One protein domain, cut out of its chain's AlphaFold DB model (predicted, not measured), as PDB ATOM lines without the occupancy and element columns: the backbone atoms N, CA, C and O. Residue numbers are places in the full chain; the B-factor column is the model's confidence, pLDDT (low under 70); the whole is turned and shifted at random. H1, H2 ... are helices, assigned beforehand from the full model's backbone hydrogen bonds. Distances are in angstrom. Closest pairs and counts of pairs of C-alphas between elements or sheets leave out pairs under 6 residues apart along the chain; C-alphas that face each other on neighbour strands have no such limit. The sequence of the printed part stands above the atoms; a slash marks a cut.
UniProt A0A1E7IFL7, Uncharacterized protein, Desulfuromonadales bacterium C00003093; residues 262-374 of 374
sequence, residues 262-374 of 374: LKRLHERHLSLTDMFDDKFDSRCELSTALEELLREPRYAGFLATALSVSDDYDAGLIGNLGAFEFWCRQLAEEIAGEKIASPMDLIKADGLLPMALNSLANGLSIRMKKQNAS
ATOM      1  N   LEU A 262      41.277 -34.669   8.817       94.75
ATOM      2  CA  LEU A 262      40.471 -35.495   9.722       94.75
ATOM      3  C   LEU A 262      39.361 -34.678  10.394       94.75
ATOM      4  O   LEU A 262      38.225 -35.135  10.502       94.75
ATOM      5  N   LYS A 263      39.658 -33.435  10.792       94.00
ATOM      6  CA  LYS A 263      38.650 -32.541  11.361       94.00
ATOM      7  C   LYS A 263      37.583 -32.167  10.326       94.00
ATOM      8  O   LYS A 263      36.403 -32.194  10.660       94.00
ATOM      9  N   ARG A 264      37.981 -31.898   9.078       94.38
ATOM     10  CA  ARG A 264      37.059 -31.595   7.965       94.38
ATOM     11  C   ARG A 264      36.173 -32.782   7.575       94.38
ATOM     12  O   ARG A 264      35.024 -32.571   7.195       94.38
ATOM     13  N   LEU A 265      36.681 -34.013   7.682       93.06
ATOM     14  CA  LEU A 265      35.880 -35.235   7.526       93.06
ATOM     15  C   LEU A 265      34.851 -35.370   8.652       93.06
ATOM     16  O   LEU A 265      33.672 -35.591   8.388       93.06
ATOM     17  N   HIS A 266      35.274 -35.162   9.900       91.44
ATOM     18  CA  HIS A 266      34.368 -35.199  11.046       91.44
ATOM     19  C   HIS A 266      33.257 -34.141  10.929       91.44
ATOM     20  O   HIS A 266      32.100 -34.422  11.223       91.44
ATOM     21  N   GLU A 267      33.583 -32.925  10.481       91.44
ATOM     22  CA  GLU A 267      32.610 -31.853  10.196       91.44
ATOM     23  C   GLU A 267      31.611 -32.238   9.088       91.44
ATOM     24  O   GLU A 267      30.528 -31.672   9.020       91.44
ATOM     25  N   ARG A 268      31.944 -33.236   8.261       91.38
ATOM     26  CA  ARG A 268      31.080 -33.835   7.231       91.38
ATOM     27  C   ARG A 268      30.328 -35.084   7.699       91.38
ATOM     28  O   ARG A 268      29.699 -35.749   6.881       91.38
ATOM     29  N   HIS A 269      30.397 -35.401   8.994       90.31
ATOM     30  CA  HIS A 269      29.879 -36.635   9.597       90.31
ATOM     31  C   HIS A 269      30.458 -37.908   8.962       90.31
ATOM     32  O   HIS A 269      29.794 -38.939   8.875       90.31
ATOM     33  N   LEU A 270      31.717 -37.838   8.528       88.81
ATOM     34  CA  LEU A 270      32.446 -38.974   7.985       88.81
ATOM     35  C   LEU A 270      33.398 -39.522   9.040       88.81
ATOM     36  O   LEU A 270      34.414 -38.911   9.374       88.81
ATOM     37  N   SER A 271      33.047 -40.695   9.550       87.88
ATOM     38  CA  SER A 271      33.888 -41.507  10.420       87.88
ATOM     39  C   SER A 271      34.612 -42.537   9.566       87.88
ATOM     40  O   SER A 271      33.970 -43.368   8.927       87.88
ATOM     41  N   LEU A 272      35.947 -42.488   9.539       86.38
ATOM     42  CA  LEU A 272      36.740 -43.413   8.724       86.38
ATOM     43  C   LEU A 272      36.430 -44.871   9.068       86.38
ATOM     44  O   LEU A 272      36.285 -45.686   8.167       86.38
ATOM     45  N   THR A 273      36.245 -45.181  10.351       84.62
ATOM     46  CA  THR A 273      35.909 -46.531  10.818       84.62
ATOM     47  C   THR A 273      34.541 -46.996  10.317       84.62
ATOM     48  O   THR A 273      34.418 -48.128   9.850       84.62
ATOM     49  N   ASP A 274      33.530 -46.124  10.364       84.69
ATOM     50  CA  ASP A 274      32.158 -46.476   9.965       84.69
ATOM     51  C   ASP A 274      32.010 -46.597   8.443       84.69
ATOM     52  O   ASP A 274      31.132 -47.306   7.947       84.69
ATOM     53  N   MET A 275      32.905 -45.939   7.702       85.44
ATOM     54  CA  MET A 275      32.948 -45.982   6.247       85.44
ATOM     55  C   MET A 275      33.455 -47.316   5.691       85.44
ATOM     56  O   MET A 275      33.150 -47.603   4.541       85.44
ATOM     57  N   PHE A 276      34.193 -48.145   6.436       85.25
ATOM     58  CA  PHE A 276      34.701 -49.416   5.899       85.25
ATOM     59  C   PHE A 276      33.632 -50.518   5.796       85.25
ATOM     60  O   PHE A 276      32.763 -50.609   6.666       85.25
ATOM     61  N   ASP A 277      33.731 -51.396   4.781       80.56
ATOM     62  CA  ASP A 277      32.865 -52.582   4.601       80.56
ATOM     63  C   ASP A 277      32.914 -53.497   5.839       80.56
ATOM     64  O   ASP A 277      33.988 -53.840   6.329       80.56
ATOM     65  N   ASP A 278      31.743 -53.904   6.351       79.44
ATOM     66  CA  ASP A 278      31.613 -54.724   7.564       79.44
ATOM     67  C   ASP A 278      32.280 -56.086   7.407       79.44
ATOM     68  O   ASP A 278      32.664 -56.697   8.402       79.44
ATOM     69  N   LYS A 279      32.425 -56.547   6.162       76.19
ATOM     70  CA  LYS A 279      33.067 -57.811   5.802       76.19
ATOM     71  C   LYS A 279      34.585 -57.778   5.966       76.19
ATOM     72  O   LYS A 279      35.229 -58.804   5.770       76.19
ATOM     73  N   PHE A 280      35.168 -56.618   6.260       76.25
ATOM     74  CA  PHE A 280      36.599 -56.494   6.474       76.25
ATOM     75  C   PHE A 280      36.929 -56.693   7.964       76.25
ATOM     76  O   PHE A 280      36.522 -55.909   8.821       76.25
ATOM     77  N   ASP A 281      37.678 -57.748   8.290       73.12
ATOM     78  CA  ASP A 281      37.973 -58.100   9.690       73.12
ATOM     79  C   ASP A 281      38.948 -57.103  10.359       73.12
ATOM     80  O   ASP A 281      38.791 -56.767  11.531       73.12
ATOM     81  N   SER A 282      39.893 -56.531   9.602       80.06
ATOM     82  CA  SER A 282      40.915 -55.579  10.091       80.06
ATOM     83  C   SER A 282      40.501 -54.100   9.980       80.06
ATOM     84  O   SER A 282      41.339 -53.225   9.755       80.06
ATOM     85  N   ARG A 283      39.206 -53.778  10.117       84.50
ATOM     86  CA  ARG A 283      38.694 -52.394   9.979       84.50
ATOM     87  C   ARG A 283      39.379 -51.392  10.893       84.50
ATOM     88  O   ARG A 283      39.774 -50.323  10.439       84.50
ATOM     89  N   CYS A 284      39.531 -51.737  12.168       85.38
ATOM     90  CA  CYS A 284      40.139 -50.841  13.148       85.38
ATOM     91  C   CYS A 284      41.614 -50.569  12.825       85.38
ATOM     92  O   CYS A 284      42.060 -49.425  12.899       85.38
ATOM     93  N   GLU A 285      42.358 -51.601  12.420       89.19
ATOM     94  CA  GLU A 285      43.775 -51.493  12.054       89.19
ATOM     95  C   GLU A 285      43.956 -50.624  10.806       89.19
ATOM     96  O   GLU A 285      44.776 -49.708  10.799       89.19
ATOM     97  N   LEU A 286      43.150 -50.862   9.766       89.94
ATOM     98  CA  LEU A 286      43.232 -50.108   8.518       89.94
ATOM     99  C   LEU A 286      42.747 -48.662   8.679       89.94
ATOM    100  O   LEU A 286      43.347 -47.760   8.101       89.94
ATOM    101  N   SER A 287      41.710 -48.427   9.489       90.88
ATOM    102  CA  SER A 287      41.249 -47.081   9.849       90.88
ATOM    103  C   SER A 287      42.340 -46.302  10.583       90.88
ATOM    104  O   SER A 287      42.662 -45.180  10.198       90.88
ATOM    105  N   THR A 288      43.006 -46.937  11.556       92.81
ATOM    106  CA  THR A 288      44.136 -46.334  12.283       92.81
ATOM    107  C   THR A 288      45.292 -46.005  11.336       92.81
ATOM    108  O   THR A 288      45.796 -44.882  11.339       92.81
ATOM    109  N   ALA A 289      45.664 -46.942  10.459       94.25
ATOM    110  CA  ALA A 289      46.708 -46.724   9.460       94.25
ATOM    111  C   ALA A 289      46.340 -45.614   8.458       94.25
ATOM    112  O   ALA A 289      47.210 -44.859   8.023       94.25
ATOM    113  N   LEU A 290      45.060 -45.490   8.095       94.56
ATOM    114  CA  LEU A 290      44.569 -44.425   7.224       94.56
ATOM    115  C   LEU A 290      44.604 -43.064   7.922       94.56
ATOM    116  O   LEU A 290      45.030 -42.088   7.311       94.56
ATOM    117  N   GLU A 291      44.224 -42.987   9.197       95.00
ATOM    118  CA  GLU A 291      44.385 -41.766   9.988       95.00
ATOM    119  C   GLU A 291      45.848 -41.333  10.083       95.00
ATOM    120  O   GLU A 291      46.144 -40.148   9.939       95.00
ATOM    121  N   GLU A 292      46.766 -42.272  10.317       95.88
ATOM    122  CA  GLU A 292      48.208 -42.009  10.331       95.88
ATOM    123  C   GLU A 292      48.706 -41.503   8.980       95.88
ATOM    124  O   GLU A 292      49.376 -40.472   8.933       95.88
ATOM    125  N   LEU A 293      48.301 -42.148   7.884       96.56
ATOM    126  CA  LEU A 293      48.638 -41.716   6.529       96.56
ATOM    127  C   LEU A 293      48.136 -40.287   6.254       96.56
ATOM    128  O   LEU A 293      48.858 -39.456   5.705       96.56
ATOM    129  N   LEU A 294      46.911 -39.964   6.681       96.56
ATOM    130  CA  LEU A 294      46.299 -38.643   6.517       96.56
ATOM    131  C   LEU A 294      46.910 -37.552   7.411       96.56
ATOM    132  O   LEU A 294      46.557 -36.380   7.256       96.56
ATOM    133  N   ARG A 295      47.834 -37.891   8.321       96.00
ATOM    134  CA  ARG A 295      48.662 -36.898   9.028       96.00
ATOM    135  C   ARG A 295      49.830 -36.408   8.171       96.00
ATOM    136  O   ARG A 295      50.361 -35.333   8.444       96.00
ATOM    137  N   GLU A 296      50.217 -37.138   7.126       97.06
ATOM    138  CA  GLU A 296      51.264 -36.692   6.211       97.06
ATOM    139  C   GLU A 296      50.716 -35.639   5.220       97.06
ATOM    140  O   GLU A 296      49.670 -35.862   4.594       97.06
ATOM    141  N   PRO A 297      51.423 -34.508   4.995       96.31
ATOM    142  CA  PRO A 297      50.922 -33.400   4.171       96.31
ATOM    143  C   PRO A 297      50.489 -33.798   2.758       96.31
ATOM    144  O   PRO A 297      49.553 -33.225   2.203       96.31
ATOM    145  N   ARG A 298      51.154 -34.799   2.178       96.19
ATOM    146  CA  ARG A 298      50.871 -35.284   0.830       96.19
ATOM    147  C   ARG A 298      49.482 -35.913   0.717       96.19
ATOM    148  O   ARG A 298      48.719 -35.546  -0.176       96.19
ATOM    149  N   TYR A 299      49.156 -36.855   1.600       97.12
ATOM    150  CA  TYR A 299      47.882 -37.574   1.552       97.12
ATOM    151  C   TYR A 299      46.738 -36.711   2.089       97.12
ATOM    152  O   TYR A 299      45.634 -36.754   1.547       97.12
ATOM    153  N   ALA A 300      47.022 -35.843   3.067       97.00
ATOM    154  CA  ALA A 300      46.088 -34.801   3.484       97.00
ATOM    155  C   ALA A 300      45.730 -33.854   2.324       97.00
ATOM    156  O   ALA A 300      44.556 -33.550   2.124       97.00
ATOM    157  N   GLY A 301      46.722 -33.424   1.534       97.00
ATOM    158  CA  GLY A 301      46.522 -32.573   0.357       97.00
ATOM    159  C   GLY A 301      45.737 -33.258  -0.765       97.00
ATOM    160  O   GLY A 301      44.853 -32.642  -1.365       97.00
ATOM    161  N   PHE A 302      46.001 -34.545  -1.012       97.69
ATOM    162  CA  PHE A 302      45.205 -35.357  -1.937       97.69
ATOM    163  C   PHE A 302      43.733 -35.408  -1.511       97.69
ATOM    164  O   PHE A 302      42.849 -35.097  -2.307       97.69
ATOM    165  N   LEU A 303      43.465 -35.728  -0.244       96.44
ATOM    166  CA  LEU A 303      42.096 -35.837   0.248       96.44
ATOM    167  C   LEU A 303      41.390 -34.472   0.329       96.44
ATOM    168  O   LEU A 303      40.201 -34.385   0.042       96.44
ATOM    169  N   ALA A 304      42.109 -33.389   0.637       95.50
ATOM    170  CA  ALA A 304      41.566 -32.033   0.540       95.50
ATOM    171  C   ALA A 304      41.158 -31.687  -0.903       95.50
ATOM    172  O   ALA A 304      40.098 -31.106  -1.117       95.50
ATOM    173  N   THR A 305      41.956 -32.104  -1.891       96.25
ATOM    174  CA  THR A 305      41.604 -31.943  -3.308       96.25
ATOM    175  C   THR A 305      40.376 -32.776  -3.661       96.25
ATOM    176  O   THR A 305      39.481 -32.279  -4.338       96.25
ATOM    177  N   ALA A 306      40.282 -34.010  -3.155       95.81
ATOM    178  CA  ALA A 306      39.102 -34.850  -3.329       95.81
ATOM    179  C   ALA A 306      37.827 -34.165  -2.808       95.81
ATOM    180  O   ALA A 306      36.803 -34.214  -3.477       95.81
ATOM    181  N   LEU A 307      37.880 -33.479  -1.661       93.50
ATOM    182  CA  LEU A 307      36.731 -32.718  -1.152       93.50
ATOM    183  C   LEU A 307      36.290 -31.619  -2.129       93.50
ATOM    184  O   LEU A 307      35.106 -31.543  -2.445       93.50
ATOM    185  N   SER A 308      37.224 -30.817  -2.651       92.94
ATOM    186  CA  SER A 308      36.904 -29.757  -3.620       92.94
ATOM    187  C   SER A 308      36.349 -30.308  -4.935       92.94
ATOM    188  O   SER A 308      35.338 -29.821  -5.426       92.94
ATOM    189  N   VAL A 309      36.968 -31.359  -5.483       95.19
ATOM    190  CA  VAL A 309      36.491 -31.999  -6.719       95.19
ATOM    191  C   VAL A 309      35.121 -32.645  -6.491       95.19
ATOM    192  O   VAL A 309      34.292 -32.617  -7.391       95.19
ATOM    193  N   SER A 310      34.857 -33.193  -5.299       92.12
ATOM    194  CA  SER A 310      33.542 -33.745  -4.948       92.12
ATOM    195  C   SER A 310      32.463 -32.667  -4.954       92.12
ATOM    196  O   SER A 310      31.421 -32.878  -5.568       92.12
ATOM    197  N   ASP A 311      32.715 -31.522  -4.310       91.00
ATOM    198  CA  ASP A 311      31.766 -30.403  -4.274       91.00
ATOM    199  C   ASP A 311      31.493 -29.872  -5.706       91.00
ATOM    200  O   ASP A 311      30.335 -29.692  -6.093       91.00
ATOM    201  N   ASP A 312      32.532 -29.705  -6.535       93.69
ATOM    202  CA  ASP A 312      32.395 -29.225  -7.921       93.69
ATOM    203  C   ASP A 312      31.747 -30.253  -8.866       93.69
ATOM    204  O   ASP A 312      31.034 -29.881  -9.803       93.69
ATOM    205  N   TYR A 313      31.975 -31.550  -8.643       92.56
ATOM    206  CA  TYR A 313      31.329 -32.628  -9.397       92.56
ATOM    207  C   TYR A 313      29.833 -32.702  -9.080       92.56
ATOM    208  O   TYR A 313      29.015 -32.730 -10.000       92.56
ATOM    209  N   ASP A 314      29.464 -32.639  -7.798       88.56
ATOM    210  CA  ASP A 314      28.064 -32.613  -7.363       88.56
ATOM    211  C   ASP A 314      27.328 -31.362  -7.886       88.56
ATOM    212  O   ASP A 314      26.134 -31.418  -8.193       88.56
ATOM    213  N   ALA A 315      28.043 -30.242  -8.045       90.31
ATOM    214  CA  ALA A 315      27.531 -29.019  -8.664       90.31
ATOM    215  C   ALA A 315      27.480 -29.063 -10.208       90.31
ATOM    216  O   ALA A 315      26.953 -28.137 -10.829       90.31
ATOM    217  N   GLY A 316      28.021 -30.108 -10.845       93.62
ATOM    218  CA  GLY A 316      28.103 -30.239 -12.303       93.62
ATOM    219  C   GLY A 316      29.150 -29.338 -12.969       93.62
ATOM    220  O   GLY A 316      29.143 -29.198 -14.193       93.62
ATOM    221  N   LEU A 317      30.049 -28.726 -12.191       95.12
ATOM    222  CA  LEU A 317      31.168 -27.916 -12.689       95.12
ATOM    223  C   LEU A 317      32.303 -28.797 -13.230       95.12
ATOM    224  O   LEU A 317      33.011 -28.403 -14.158       95.12
ATOM    225  N   ILE A 318      32.438 -30.013 -12.694       95.69
ATOM    226  CA  ILE A 318      33.321 -31.058 -13.216       95.69
ATOM    227  C   ILE A 318      32.459 -32.144 -13.858       95.69
ATOM    228  O   ILE A 318      31.689 -32.814 -13.186       95.69
ATOM    229  N   GLY A 319      32.595 -32.328 -15.174       94.12
ATOM    230  CA  GLY A 319      31.803 -33.308 -15.931       94.12
ATOM    231  C   GLY A 319      32.487 -34.658 -16.175       94.12
ATOM    232  O   GLY A 319      31.849 -35.581 -16.676       94.12
ATOM    233  N   ASN A 320      33.786 -34.787 -15.886       94.62
ATOM    234  CA  ASN A 320      34.557 -36.003 -16.151       94.62
ATOM    235  C   ASN A 320      35.608 -36.230 -15.058       94.62
ATOM    236  O   ASN A 320      36.420 -35.345 -14.788       94.62
ATOM    237  N   LEU A 321      35.607 -37.426 -14.464       95.00
ATOM    238  CA  LEU A 321      36.489 -37.793 -13.353       95.00
ATOM    239  C   LEU A 321      37.739 -38.573 -13.772       95.00
ATOM    240  O   LEU A 321      38.566 -38.869 -12.919       95.00
ATOM    241  N   GLY A 322      37.949 -38.854 -15.061       96.00
ATOM    242  CA  GLY A 322      39.017 -39.744 -15.529       96.00
ATOM    243  C   GLY A 322      40.430 -39.312 -15.116       96.00
ATOM    244  O   GLY A 322      41.275 -40.153 -14.813       96.00
ATOM    245  N   ALA A 323      40.695 -38.003 -15.035       95.62
ATOM    246  CA  ALA A 323      41.971 -37.490 -14.523       95.62
ATOM    247  C   ALA A 323      42.144 -37.757 -13.016       95.62
ATOM    248  O   ALA A 323      43.233 -38.124 -12.569       95.62
ATOM    249  N   PHE A 324      41.069 -37.605 -12.241       96.75
ATOM    250  CA  PHE A 324      41.071 -37.866 -10.805       96.75
ATOM    251  C   PHE A 324      41.144 -39.373 -10.509       96.75
ATOM    252  O   PHE A 324      41.960 -39.798  -9.698       96.75
ATOM    253  N   GLU A 325      40.394 -40.197 -11.245       95.88
ATOM    254  CA  GLU A 325      40.454 -41.665 -11.196       95.88
ATOM    255  C   GLU A 325      41.865 -42.192 -11.490       95.88
ATOM    256  O   GLU A 325      42.371 -43.077 -10.794       95.88
ATOM    257  N   PHE A 326      42.534 -41.620 -12.498       95.88
ATOM    258  CA  PHE A 326      43.924 -41.949 -12.797       95.88
ATOM    259  C   PHE A 326      44.848 -41.632 -11.613       95.88
ATOM    260  O   PHE A 326      45.692 -42.462 -11.266       95.88
ATOM    261  N   TRP A 327      44.671 -40.470 -10.973       96.81
ATOM    262  CA  TRP A 327      45.463 -40.078  -9.805       96.81
ATOM    263  C   TRP A 327      45.226 -41.002  -8.607       96.81
ATOM    264  O   TRP A 327      46.204 -41.452  -8.010       96.81
ATOM    265  N   CYS A 328      43.969 -41.359  -8.317       96.88
ATOM    266  CA  CYS A 328      43.625 -42.374  -7.320       96.88
ATOM    267  C   CYS A 328      44.428 -43.659  -7.572       96.88
ATOM    268  O   CYS A 328      45.241 -44.065  -6.741       96.88
ATOM    269  N   ARG A 329      44.315 -44.246  -8.771       96.25
ATOM    270  CA  ARG A 329      45.028 -45.492  -9.099       96.25
ATOM    271  C   ARG A 329      46.537 -45.385  -8.875       96.25
ATOM    272  O   ARG A 329      47.110 -46.270  -8.250       96.25
ATOM    273  N   GLN A 330      47.176 -44.316  -9.354       96.81
ATOM    274  CA  GLN A 330      48.619 -44.126  -9.162       96.81
ATOM    275  C   GLN A 330      49.001 -44.018  -7.684       96.81
ATOM    276  O   GLN A 330      49.985 -44.619  -7.261       96.81
ATOM    277  N   LEU A 331      48.210 -43.299  -6.888       96.88
ATOM    278  CA  LEU A 331      48.481 -43.127  -5.466       96.88
ATOM    279  C   LEU A 331      48.322 -44.443  -4.690       96.88
ATOM    280  O   LEU A 331      49.131 -44.729  -3.809       96.88
ATOM    281  N   ALA A 332      47.319 -45.257  -5.031       97.31
ATOM    282  CA  ALA A 332      47.129 -46.577  -4.436       97.31
ATOM    283  C   ALA A 332      48.319 -47.509  -4.722       97.31
ATOM    284  O   ALA A 332      48.860 -48.115  -3.795       97.31
ATOM    285  N   GLU A 333      48.750 -47.588  -5.986       97.25
ATOM    286  CA  GLU A 333      49.899 -48.400  -6.419       97.25
ATOM    287  C   GLU A 333      51.200 -47.957  -5.742       97.25
ATOM    288  O   GLU A 333      52.013 -48.780  -5.319       97.25
ATOM    289  N   GLU A 334      51.383 -46.648  -5.583       96.00
ATOM    290  CA  GLU A 334      52.544 -46.095  -4.902       96.00
ATOM    291  C   GLU A 334      52.586 -46.469  -3.415       96.00
ATOM    292  O   GLU A 334      53.622 -46.924  -2.932       96.00
ATOM    293  N   ILE A 335      51.469 -46.327  -2.691       96.56
ATOM    294  CA  ILE A 335      51.392 -46.723  -1.275       96.56
ATOM    295  C   ILE A 335      51.635 -48.237  -1.129       96.56
ATOM    296  O   ILE A 335      52.318 -48.656  -0.194       96.56
ATOM    297  N   ALA A 336      51.113 -49.052  -2.052       95.94
ATOM    298  CA  ALA A 336      51.314 -50.503  -2.072       95.94
ATOM    299  C   ALA A 336      52.754 -50.928  -2.434       95.94
ATOM    300  O   ALA A 336      53.171 -52.060  -2.141       95.94
ATOM    301  N   GLY A 337      53.505 -50.050  -3.108       95.62
ATOM    302  CA  GLY A 337      54.809 -50.350  -3.698       95.62
ATOM    303  C   GLY A 337      54.743 -51.329  -4.876       95.62
ATOM    304  O   GLY A 337      55.755 -51.937  -5.218       95.62
ATOM    305  N   GLU A 338      53.563 -51.541  -5.466       93.88
ATOM    306  CA  GLU A 338      53.347 -52.434  -6.609       93.88
ATOM    307  C   GLU A 338      52.079 -52.077  -7.390       93.88
ATOM    308  O   GLU A 338      51.222 -51.336  -6.914       93.88
ATOM    309  N   LYS A 339      51.938 -52.645  -8.593       95.31
ATOM    310  CA  LYS A 339      50.710 -52.494  -9.379       95.31
ATOM    311  C   LYS A 339      49.553 -53.250  -8.739       95.31
ATOM    312  O   LYS A 339      49.697 -54.417  -8.379       95.31
ATOM    313  N   ILE A 340      48.385 -52.618  -8.698       93.38
ATOM    314  CA  ILE A 340      47.165 -53.208  -8.146       93.38
ATOM    315  C   ILE A 340      46.303 -53.686  -9.311       93.38
ATOM    316  O   ILE A 340      45.632 -52.900  -9.974       93.38
ATOM    317  N   ALA A 341      46.329 -54.993  -9.576       87.38
ATOM    318  CA  ALA A 341      45.561 -55.589 -10.671       87.38
ATOM    319  C   ALA A 341      44.043 -55.583 -10.411       87.38
ATOM    320  O   ALA A 341      43.251 -55.531 -11.352       87.38
ATOM    321  N   SER A 342      43.629 -55.664  -9.145       88.12
ATOM    322  CA  SER A 342      42.219 -55.727  -8.750       88.12
ATOM    323  C   SER A 342      42.015 -55.008  -7.412       88.12
ATOM    324  O   SER A 342      42.240 -55.620  -6.366       88.12
ATOM    325  N   PRO A 343      41.661 -53.709  -7.423       87.81
ATOM    326  CA  PRO A 343      41.324 -52.990  -6.200       87.81
ATOM    327  C   PRO A 343      40.050 -53.571  -5.573       87.81
ATOM    328  O   PRO A 343      39.144 -54.016  -6.274       87.81
ATOM    329  N   MET A 344      40.007 -53.583  -4.245       87.69
ATOM    330  CA  MET A 344      38.851 -53.986  -3.449       87.69
ATOM    331  C   MET A 344      37.956 -52.775  -3.171       87.69
ATOM    332  O   MET A 344      38.455 -51.662  -3.008       87.69
ATOM    333  N   ASP A 345      36.652 -52.992  -3.027       88.25
ATOM    334  CA  ASP A 345      35.726 -51.977  -2.517       88.25
ATOM    335  C   ASP A 345      35.694 -52.055  -0.989       88.25
ATOM    336  O   ASP A 345      34.949 -52.825  -0.390       88.25
ATOM    337  N   LEU A 346      36.593 -51.305  -0.350       86.94
ATOM    338  CA  LEU A 346      36.782 -51.310   1.100       86.94
ATOM    339  C   LEU A 346      35.886 -50.294   1.812       86.94
ATOM    340  O   LEU A 346      35.757 -50.378   3.029       86.94
ATOM    341  N   ILE A 347      35.289 -49.345   1.088       85.38
ATOM    342  CA  ILE A 347      34.486 -48.241   1.628       85.38
ATOM    343  C   ILE A 347      33.014 -48.398   1.202       85.38
ATOM    344  O   ILE A 347      32.720 -48.480   0.015       85.38
ATOM    345  N   LYS A 348      32.079 -48.393   2.162       81.06
ATOM    346  CA  LYS A 348      30.617 -48.525   1.995       81.06
ATOM    347  C   LYS A 348      29.943 -47.232   1.523       81.06
ATOM    348  O   LYS A 348      29.024 -46.727   2.172       81.06
ATOM    349  N   ALA A 349      30.405 -46.649   0.431       76.12
ATOM    350  CA  ALA A 349      29.727 -45.505  -0.156       76.12
ATOM    351  C   ALA A 349      30.137 -45.325  -1.612       76.12
ATOM    352  O   ALA A 349      31.286 -45.560  -1.976       76.12
ATOM    353  N   ASP A 350      29.199 -44.825  -2.404       68.12
ATOM    354  CA  ASP A 350      29.459 -44.395  -3.767       68.12
ATOM    355  C   ASP A 350      29.736 -42.891  -3.800       68.12
ATOM    356  O   ASP A 350      29.192 -42.112  -3.011       68.12
ATOM    357  N   GLY A 351      30.583 -42.474  -4.736       80.69
ATOM    358  CA  GLY A 351      30.925 -41.074  -4.960       80.69
ATOM    359  C   GLY A 351      32.426 -40.815  -4.939       80.69
ATOM    360  O   GLY A 351      33.248 -41.707  -4.716       80.69
ATOM    361  N   LEU A 352      32.789 -39.557  -5.174       86.62
ATOM    362  CA  LEU A 352      34.180 -39.169  -5.385       86.62
ATOM    363  C   LEU A 352      35.029 -39.277  -4.119       86.62
ATOM    364  O   LEU A 352      36.147 -39.790  -4.147       86.62
ATOM    365  N   LEU A 353      34.495 -38.825  -2.990       88.25
ATOM    366  CA  LEU A 353      35.205 -38.907  -1.722       88.25
ATOM    367  C   LEU A 353      35.420 -40.365  -1.260       88.25
ATOM    368  O   LEU A 353      36.557 -40.705  -0.919       88.25
ATOM    369  N   PRO A 354      34.411 -41.261  -1.317       88.31
ATOM    370  CA  PRO A 354      34.628 -42.696  -1.141       88.31
ATOM    371  C   PRO A 354      35.661 -43.298  -2.098       88.31
ATOM    372  O   PRO A 354      36.501 -44.067  -1.647       88.31
ATOM    373  N   MET A 355      35.678 -42.910  -3.380       91.81
ATOM    374  CA  MET A 355      36.693 -43.357  -4.348       91.81
ATOM    375  C   MET A 355      38.117 -42.984  -3.903       91.81
ATOM    376  O   MET A 355      39.019 -43.824  -3.924       91.81
ATOM    377  N   ALA A 356      38.321 -41.742  -3.455       95.06
ATOM    378  CA  ALA A 356      39.613 -41.272  -2.961       95.06
ATOM    379  C   ALA A 356      40.060 -42.029  -1.697       95.06
ATOM    380  O   ALA A 356      41.209 -42.458  -1.598       95.06
ATOM    381  N   LEU A 357      39.149 -42.241  -0.743       93.50
ATOM    382  CA  LEU A 357      39.437 -43.002   0.477       93.50
ATOM    383  C   LEU A 357      39.702 -44.482   0.177       93.50
ATOM    384  O   LEU A 357      40.655 -45.049   0.710       93.50
ATOM    385  N   ASN A 358      38.923 -45.086  -0.723       93.38
ATOM    386  CA  ASN A 358      39.092 -46.474  -1.144       93.38
ATOM    387  C   ASN A 358      40.461 -46.693  -1.798       93.38
ATOM    388  O   ASN A 358      41.131 -47.694  -1.546       93.38
ATOM    389  N   SER A 359      40.918 -45.720  -2.585       95.50
ATOM    390  CA  SER A 359      42.252 -45.712  -3.178       95.50
ATOM    391  C   SER A 359      43.365 -45.768  -2.122       95.50
ATOM    392  O   SER A 359      44.249 -46.625  -2.195       95.50
ATOM    393  N   LEU A 360      43.315 -44.893  -1.110       96.31
ATOM    394  CA  LEU A 360      44.292 -44.891  -0.012       96.31
ATOM    395  C   LEU A 360      44.242 -46.202   0.788       96.31
ATOM    396  O   LEU A 360      45.281 -46.799   1.076       96.31
ATOM    397  N   ALA A 361      43.033 -46.675   1.099       94.44
ATOM    398  CA  ALA A 361      42.803 -47.906   1.845       94.44
ATOM    399  C   ALA A 361      43.349 -49.148   1.125       94.44
ATOM    400  O   ALA A 361      43.954 -50.008   1.764       94.44
ATOM    401  N   ASN A 362      43.190 -49.237  -0.200       94.81
ATOM    402  CA  ASN A 362      43.739 -50.339  -0.992       94.81
ATOM    403  C   ASN A 362      45.265 -50.381  -0.926       94.81
ATOM    404  O   ASN A 362      45.843 -51.438  -0.657       94.81
ATOM    405  N   GLY A 363      45.910 -49.225  -1.112       95.38
ATOM    406  CA  GLY A 363      47.360 -49.110  -0.995       95.38
ATOM    407  C   GLY A 363      47.865 -49.558   0.379       95.38
ATOM    408  O   GLY A 363      48.787 -50.370   0.482       95.38
ATOM    409  N   LEU A 364      47.214 -49.081   1.445       94.94
ATOM    410  CA  LEU A 364      47.544 -49.443   2.825       94.94
ATOM    411  C   LEU A 364      47.334 -50.929   3.116       94.94
ATOM    412  O   LEU A 364      48.215 -51.562   3.693       94.94
ATOM    413  N   SER A 365      46.206 -51.499   2.686       92.81
ATOM    414  CA  SER A 365      45.874 -52.909   2.912       92.81
ATOM    415  C   SER A 365      46.948 -53.841   2.344       92.81
ATOM    416  O   SER A 365      47.385 -54.778   3.015       92.81
ATOM    417  N   ILE A 366      47.429 -53.561   1.129       92.62
ATOM    418  CA  ILE A 366      48.492 -54.343   0.486       92.62
ATOM    419  C   ILE A 366      49.827 -54.157   1.218       92.62
ATOM    420  O   ILE A 366      50.506 -55.142   1.517       92.62
ATOM    421  N   ARG A 367      50.184 -52.914   1.566       93.06
ATOM    422  CA  ARG A 367      51.412 -52.608   2.314       93.06
ATOM    423  C   ARG A 367      51.466 -53.341   3.657       93.06
ATOM    424  O   ARG A 367      52.488 -53.941   3.983       93.06
ATOM    425  N   MET A 368      50.364 -53.340   4.407       90.19
ATOM    426  CA  MET A 368      50.260 -54.011   5.707       90.19
ATOM    427  C   MET A 368      50.365 -55.536   5.578       90.19
ATOM    428  O   MET A 368      51.087 -56.168   6.344       90.19
ATOM    429  N   LYS A 369      49.722 -56.142   4.566       88.25
ATOM    430  CA  LYS A 369      49.852 -57.588   4.297       88.25
ATOM    431  C   LYS A 369      51.300 -58.001   4.026       88.25
ATOM    432  O   LYS A 369      51.718 -59.055   4.492       88.25
ATOM    433  N   LYS A 370      52.070 -57.172   3.313       85.88
ATOM    434  CA  LYS A 370      53.502 -57.416   3.070       85.88
ATOM    435  C   LYS A 370      54.322 -57.336   4.355       85.88
ATOM    436  O   LYS A 370      55.139 -58.216   4.595       85.88
ATOM    437  N   GLN A 371      54.078 -56.323   5.185       84.94
ATOM    438  CA  GLN A 371      54.773 -56.153   6.466       84.94
ATOM    439  C   GLN A 371      54.507 -57.313   7.434       84.94
ATOM    440  O   GLN A 371      55.428 -57.731   8.117       84.94
ATOM    441  N   ASN A 372      53.293 -57.871   7.440       80.81
ATOM    442  CA  ASN A 372      52.941 -59.023   8.280       80.81
ATOM    443  C   ASN A 372      53.453 -60.372   7.737       80.81
ATOM    444  O   ASN A 372      53.458 -61.359   8.468       80.81
ATOM    445  N   ALA A 373      53.824 -60.438   6.455       75.75
ATOM    446  CA  ALA A 373      54.389 -61.630   5.813       75.75
ATOM    447  C   ALA A 373      55.932 -61.650   5.810       75.75
ATOM    448  O   ALA A 373      56.517 -62.652   5.395       75.75
ATOM    449  N   SER A 374      56.560 -60.542   6.224       61.03
ATOM    450  CA  SER A 374      58.011 -60.356   6.380       61.03
ATOM    451  C   SER A 374      58.419 -60.635   7.819       61.03
ATOM    452  O   SER A 374      59.529 -61.176   8.015       61.03
TER     453      SER A 374
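What this domain is: This is residues 262 to 374 of the 374 residues of an uncharacterized protein of Desulfuromonadales bacterium C00003093 (UniProt A0A1E7IFL7). The long helix H6 forms the core, with H5 side by side with it and running the same way, and H3 crossing it on the side away from H5. H4 packs with its residues 303 to 310 on the first part of H6 and runs opposite ways to it, while the short helices H1 and H2 lie on the H3 side, far from H5. The printed part has 113 residues with six named helices, H1 to H6 in chain order, and no named strand; the class is all helix. The whole is compact, with a radius of gyration of the C-alphas of 13.7 A, yet elongated in outline, spanning 46 by 29 by 28 A.

How they stand to each other: H6, residues 352 to 373, is the hub, touching three helices. H5, residues 322 to 336, touches it at a shallow tilt of 18 degrees, the same way; the closest C-alphas, of Ala 332 and Gly 363, are 4.3 A apart. H4, residues 297 to 314, touches residues 352 to 357 of H6 with its residues 303 to 310 alone, closest at the C-alphas of Ser 310 and Leu 352, 5.5 A apart. These two run opposite ways at a shallow tilt of 32 degrees, only just short of steep. H3, residues 283 to 293, touches residues 360 to 365 of H6 and is about perpendicular to it at 77 degrees; the closest C-alphas, of Leu 290 and Ala 361, are 6.6 A apart. H2, residues 272 to 275, touches H3, closest at the C-alphas of Thr 273 and Ser 287, 5.5 A apart. H1, residues 262 to 267, touches no helix but is near H4. H4 and H5 are also near each other, while H3 and H5 are apart. The helix packing is mostly aligned, only just: 2 of 3 touching pairs with a tilt are shallow. In H1, H3, H4, H5 and H6 every O i to N i+4 pair is within hydrogen-bond range; H2 is too short for such a pair, and its one O i to N i+3 pair is within range.

Where its parts are: H6 is 32.2 A long, from C-alpha 352 at (34.180, -39.169, -5.385) to C-alpha 373 at (54.389, -61.630, 5.813). H4 measures 25.6 A, H5 21.2 A and H3 15.0 A. H1 begins at C-alpha 262, (40.471, -35.495, 9.722).

The domain as a whole: The C-alphas farthest apart, of Gly 316 and Ser 374, are 46.4 A apart. The printed part has no cut and ends at the chain's last residue, 374. The link from H5 to H6, residues 337 to 351, is long. The mean pLDDT of the printed part is 90.9; residues 350 and 374 are under 70.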